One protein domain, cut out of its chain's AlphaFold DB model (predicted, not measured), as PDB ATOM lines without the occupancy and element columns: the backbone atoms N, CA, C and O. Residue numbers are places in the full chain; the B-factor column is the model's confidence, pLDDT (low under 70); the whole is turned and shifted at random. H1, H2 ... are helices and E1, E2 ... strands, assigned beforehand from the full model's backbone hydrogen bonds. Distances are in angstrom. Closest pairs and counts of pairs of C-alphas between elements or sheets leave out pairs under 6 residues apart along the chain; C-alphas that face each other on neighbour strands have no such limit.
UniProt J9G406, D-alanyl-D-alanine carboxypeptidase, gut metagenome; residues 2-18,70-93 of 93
ATOM      1  N   LEU A   2      40.154  -9.274  32.836       97.44
ATOM      2  CA  LEU A   2      41.477  -9.471  33.475       97.44
ATOM      3  C   LEU A   2      42.688  -9.331  32.535       97.44
ATOM      4  O   LEU A   2      43.731  -8.846  32.950       97.44
ATOM      5  N   ALA A   3      42.560  -9.763  31.276       98.19
ATOM      6  CA  ALA A   3      43.612  -9.574  30.278       98.19
ATOM      7  C   ALA A   3      43.858  -8.086  29.967       98.19
ATOM      8  O   ALA A   3      45.006  -7.673  29.940       98.19
ATOM      9  N   ALA A   4      42.796  -7.283  29.833       98.44
ATOM     10  CA  ALA A   4      42.901  -5.847  29.568       98.44
ATOM     11  C   ALA A   4      43.564  -5.106  30.743       98.44
ATOM     12  O   ALA A   4      44.508  -4.355  30.537       98.44
ATOM     13  N   ALA A   5      43.176  -5.421  31.984       98.25
ATOM     14  CA  ALA A   5      43.851  -4.884  33.166       98.25
ATOM     15  C   ALA A   5      45.363  -5.206  33.170       98.25
ATOM     16  O   ALA A   5      46.189  -4.356  33.489       98.25
ATOM     17  N   ARG A   6      45.743  -6.429  32.770       98.44
ATOM     18  CA  ARG A   6      47.156  -6.843  32.675       98.44
ATOM     19  C   ARG A   6      47.913  -6.148  31.547       98.44
ATOM     20  O   ARG A   6      49.101  -5.882  31.704       98.44
ATOM     21  N   GLU A   7      47.254  -5.843  30.433       98.44
ATOM     22  CA  GLU A   7      47.833  -5.035  29.351       98.44
ATOM     23  C   GLU A   7      48.150  -3.604  29.815       98.44
ATOM     24  O   GLU A   7      49.120  -3.011  29.345       98.44
ATOM     25  N   GLU A   8      47.410  -3.088  30.800       98.19
ATOM     26  CA  GLU A   8      47.671  -1.806  31.470       98.19
ATOM     27  C   GLU A   8      48.689  -1.903  32.624       98.19
ATOM     28  O   GLU A   8      48.961  -0.918  33.310       98.19
ATOM     29  N   GLY A   9      49.303  -3.073  32.829       98.31
ATOM     30  CA  GLY A   9      50.339  -3.291  33.841       98.31
ATOM     31  C   GLY A   9      49.819  -3.627  35.243       98.31
ATOM     32  O   GLY A   9      50.617  -3.691  36.176       98.31
ATOM     33  N   LEU A  10      48.514  -3.871  35.398       98.50
ATOM     34  CA  LEU A  10      47.905  -4.291  36.662       98.50
ATOM     35  C   LEU A  10      48.018  -5.808  36.876       98.50
ATOM     36  O   LEU A  10      48.211  -6.581  35.932       98.50
ATOM     37  N   ASN A  11      47.848  -6.264  38.118       98.31
ATOM     38  CA  ASN A  11      47.948  -7.677  38.479       98.31
ATOM     39  C   ASN A  11      46.715  -8.192  39.253       98.31
ATOM     40  O   ASN A  11      46.850  -8.609  40.405       98.31
ATOM     41  N   PRO A  12      45.513  -8.227  38.645       98.12
ATOM     42  CA  PRO A  12      44.325  -8.752  39.311       98.12
ATOM     43  C   PRO A  12      44.376 -10.282  39.465       98.12
ATOM     44  O   PRO A  12      44.736 -11.014  38.526       98.12
ATOM     45  N   GLN A  13      43.962 -10.757  40.640       98.12
ATOM     46  CA  GLN A  13      43.927 -12.165  41.043       98.12
ATOM     47  C   GLN A  13      42.517 -12.554  41.496       98.12
ATOM     48  O   GLN A  13      41.901 -11.840  42.277       98.12
ATOM     49  N   ILE A  14      42.009 -13.697  41.030       97.62
ATOM     50  CA  ILE A  14      40.736 -14.246  41.518       97.62
ATOM     51  C   ILE A  14      41.019 -14.986  42.825       97.62
ATOM     52  O   ILE A  14      41.787 -15.950  42.814       97.62
ATOM     53  N   CYS A  15      40.401 -14.566  43.928       95.88
ATOM     54  CA  CYS A  15      40.526 -15.256  45.216       95.88
ATOM     55  C   CYS A  15      39.348 -16.200  45.494       95.88
ATOM     56  O   CYS A  15      39.517 -17.206  46.178       95.88
ATOM     57  N   SER A  16      38.176 -15.920  44.924       96.75
ATOM     58  CA  SER A  16      36.981 -16.751  45.063       96.75
ATOM     59  C   SER A  16      36.112 -16.624  43.808       96.75
ATOM     60  O   SER A  16      36.034 -15.566  43.196       96.75
ATOM     61  N   ALA A  17      35.501 -17.725  43.378       97.19
ATOM     62  CA  ALA A  17      34.644 -17.791  42.192       97.19
ATOM     63  C   ALA A  17      33.454 -18.705  42.500       97.19
ATOM     64  O   ALA A  17      32.795 -18.497  43.512       97.19
ATOM     65  N   TYR A  18      33.190 -19.734  41.691       98.31
ATOM     66  CA  TYR A  18      32.139 -20.701  41.999       98.31
ATOM     67  C   TYR A  18      32.304 -21.312  43.400       98.31
ATOM     68  O   TYR A  18      33.403 -21.734  43.772       98.31
ATOM     69  N   VAL A  70      41.087  -9.578  43.804       98.31
ATOM     70  CA  VAL A  70      42.003  -8.812  44.652       98.31
ATOM     71  C   VAL A  70      43.228  -8.362  43.865       98.31
ATOM     72  O   VAL A  70      43.583  -8.949  42.833       98.31
ATOM     73  N   SER A  71      43.911  -7.339  44.371       98.19
ATOM     74  CA  SER A  71      45.237  -6.964  43.877       98.19
ATOM     75  C   SER A  71      46.268  -8.060  44.153       98.19
ATOM     76  O   SER A  71      46.359  -8.605  45.251       98.19
ATOM     77  N   GLY A  72      47.148  -8.330  43.190       97.44
ATOM     78  CA  GLY A  72      48.295  -9.212  43.408       97.44
ATOM     79  C   GLY A  72      49.310  -8.669  44.422       97.44
ATOM     80  O   GLY A  72      50.152  -9.428  44.897       97.44
ATOM     81  N   SER A  73      49.238  -7.378  44.762       96.62
ATOM     82  CA  SER A  73      50.060  -6.747  45.806       96.62
ATOM     83  C   SER A  73      49.363  -6.665  47.172       96.62
ATOM     84  O   SER A  73      50.031  -6.467  48.187       96.62
ATOM     85  N   TYR A  74      48.043  -6.860  47.208       97.50
ATOM     86  CA  TYR A  74      47.215  -6.801  48.408       97.50
ATOM     87  C   TYR A  74      46.117  -7.866  48.322       97.50
ATOM     88  O   TYR A  74      45.102  -7.673  47.660       97.50
ATOM     89  N   GLY A  75      46.345  -9.019  48.959       95.56
ATOM     90  CA  GLY A  75      45.472 -10.194  48.839       95.56
ATOM     91  C   GLY A  75      44.325 -10.277  49.850       95.56
ATOM     92  O   GLY A  75      43.582 -11.256  49.825       95.56
ATOM     93  N   LEU A  76      44.194  -9.305  50.761       96.00
ATOM     94  CA  LEU A  76      43.111  -9.279  51.747       96.00
ATOM     95  C   LEU A  76      41.829  -8.756  51.099       96.00
ATOM     96  O   LEU A  76      41.842  -7.692  50.489       96.00
ATOM     97  N   LEU A  77      40.726  -9.490  51.227       94.19
ATOM     98  CA  LEU A  77      39.423  -9.076  50.708       94.19
ATOM     99  C   LEU A  77      38.681  -8.246  51.767       94.19
ATOM    100  O   LEU A  77      37.795  -8.745  52.455       94.19
ATOM    101  N   ASP A  78      39.096  -6.993  51.922       94.50
ATOM    102  CA  ASP A  78      38.514  -6.013  52.842       94.50
ATOM    103  C   ASP A  78      38.422  -4.621  52.193       94.50
ATOM    104  O   ASP A  78      38.745  -4.445  51.014       94.50
ATOM    105  N   GLU A  79      37.979  -3.616  52.955       94.62
ATOM    106  CA  GLU A  79      37.822  -2.230  52.485       94.62
ATOM    107  C   GLU A  79      39.111  -1.638  51.890       94.62
ATOM    108  O   GLU A  79      39.043  -0.764  51.025       94.62
ATOM    109  N   GLY A  80      40.288  -2.144  52.278       97.12
ATOM    110  CA  GLY A  80      41.570  -1.729  51.714       97.12
ATOM    111  C   GLY A  80      41.691  -2.002  50.213       97.12
ATOM    112  O   GLY A  80      42.453  -1.311  49.532       97.12
ATOM    113  N   GLN A  81      40.903  -2.937  49.660       97.44
ATOM    114  CA  GLN A  81      40.843  -3.161  48.212       97.44
ATOM    115  C   GLN A  81      40.447  -1.900  47.452       97.44
ATOM    116  O   GLN A  81      41.001  -1.680  46.378       97.44
ATOM    117  N   ALA A  82      39.573  -1.051  48.007       96.81
ATOM    118  CA  ALA A  82      39.127   0.183  47.356       96.81
ATOM    119  C   ALA A  82      40.290   1.124  47.001       96.81
ATOM    120  O   ALA A  82      40.187   1.912  46.062       96.81
ATOM    121  N   GLU A  83      41.421   1.013  47.706       97.94
ATOM    122  CA  GLU A  83      42.611   1.816  47.438       97.94
ATOM    123  C   GLU A  83      43.568   1.210  46.413       97.94
ATOM    124  O   GLU A  83      44.444   1.921  45.914       97.94
ATOM    125  N   THR A  84      43.391  -0.060  46.056       98.25
ATOM    126  CA  THR A  84      44.233  -0.733  45.063       98.25
ATOM    127  C   THR A  84      43.945  -0.223  43.652       98.25
ATOM    128  O   THR A  84      42.808   0.097  43.296       98.25
ATOM    129  N   GLU A  85      44.984  -0.171  42.820       98.38
ATOM    130  CA  GLU A  85      44.839   0.240  41.421       98.38
ATOM    131  C   GLU A  85      43.955  -0.747  40.641       98.38
ATOM    132  O   GLU A  85      43.163  -0.329  39.800       98.38
ATOM    133  N   GLU A  86      44.017  -2.045  40.963       98.38
ATOM    134  CA  GLU A  86      43.145  -3.066  40.380       98.38
ATOM    135  C   GLU A  86      41.657  -2.807  40.650       98.38
ATOM    136  O   GLU A  86      40.858  -2.863  39.713       98.38
ATOM    137  N   ALA A  87      41.265  -2.505  41.893       97.50
ATOM    138  CA  ALA A  87      39.861  -2.245  42.217       97.50
ATOM    139  C   ALA A  87      39.355  -0.950  41.564       97.50
ATOM    140  O   ALA A  87      38.276  -0.937  40.973       97.50
ATOM    141  N   LYS A  88      40.166   0.117  41.589       98.38
ATOM    142  CA  LYS A  88      39.857   1.394  40.919       98.38
ATOM    143  C   LYS A  88      39.723   1.236  39.403       98.38
ATOM    144  O   LYS A  88      38.980   1.986  38.770       98.38
ATOM    145  N   TRP A  89      40.461   0.300  38.807       98.44
ATOM    146  CA  TRP A  89      40.342  -0.023  37.389       98.44
ATOM    147  C   TRP A  89      39.054  -0.796  37.090       98.44
ATOM    148  O   TRP A  89      38.361  -0.444  36.136       98.44
ATOM    149  N   LEU A  90      38.712  -1.796  37.913       97.44
ATOM    150  CA  LEU A  90      37.476  -2.581  37.779       97.44
ATOM    151  C   LEU A  90      36.215  -1.722  37.944       97.44
ATOM    152  O   LEU A  90      35.232  -1.953  37.256       97.44
ATOM    153  N   GLU A  91      36.232  -0.710  38.813       97.44
ATOM    154  CA  GLU A  91      35.098   0.214  38.977       97.44
ATOM    155  C   GLU A  91      34.796   1.017  37.695       97.44
ATOM    156  O   GLU A  91      33.652   1.392  37.433       97.44
ATOM    157  N   LYS A  92      35.822   1.300  36.887       97.38
ATOM    158  CA  LYS A  92      35.732   2.199  35.728       97.38
ATOM    159  C   LYS A  92      35.503   1.486  34.393       97.38
ATOM    160  O   LYS A  92      35.264   2.187  33.407       97.38
ATOM    161  N   ASN A  93      35.602   0.154  34.339       95.69
ATOM    162  CA  ASN A  93      35.609  -0.640  33.099       95.69
ATOM    163  C   ASN A  93      34.690  -1.859  33.176       95.69
ATOM    164  O   ASN A  93      33.962  -2.089  32.184       95.69
TER     165      ASN A  93
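Overview. This is residues 2 to 18 and 70 to 93 of the 93 residues of the protein "D-alanyl-D-alanine carboxypeptidase" of gut metagenome (UniProt J9G406). Three short helices stand loosely one after another in space, H3 between H1 and H2, and a single strand, E1, begins near H1 and H3 and runs outward from them toward the cut at residue 18. Near its beginning, residues 12 to 13 of E1 form a short antiparallel pairing with residues 70 to 71. The printed part has 41 residues with three named helices and one named strand, in the order H1, E1, H2, H3, and the class is mixed, helices and strands. The whole is compact, with a radius of gyration of the C-alphas of 9.7 A, and spans 24 by 24 by 17 A.

Arrangement. H3, residues 85 to 92, is the longest helix. It is close to but not clearly touching H1, residues 2 to 7; their closest C-alphas, of Ala 5 and Trp 89, are 7.3 A apart. The two run opposite ways at a steep tilt of 67 degrees. H3 is also close to but not clearly touching H2, residues 79 to 83, with the closest C-alphas, of Gln 81 and Ala 87, 6.1 A apart. H1 and H2 are apart. E1, residues 12 to 16, pairs with no named strand; its closest C-alpha to H3 is that of Pro 12, 5.9 A from that of Glu 86. Every O i to N i+4 pair is within hydrogen-bond range in H1, against 3 of 4 in H3 and 0 of 1 in H2, where 2 of 2 O i to N i+3 pairs are.

Along the chain. H3 is 10.9 A long from first to last C-alpha and ends at C-alpha 92, (35.732, 2.199, 35.728). E1 is 12.3 A long. H1, 8.8 A, begins at C-alpha 2, (41.477, -9.471, 33.475), and H2 is 8.0 A.

Size, cuts and confidence. The C-alphas farthest apart, of Glu 8 and Tyr 18, are 26.6 A apart. Residues 19 to 69 are not printed, and C-alphas 18 and 70 are 15.7 A apart across this cut, which falls between E1 and H2. The links H1 to E1 and H2 to H3 are tight. The mean pLDDT of the printed part is 97.4, and no printed residue is under 70.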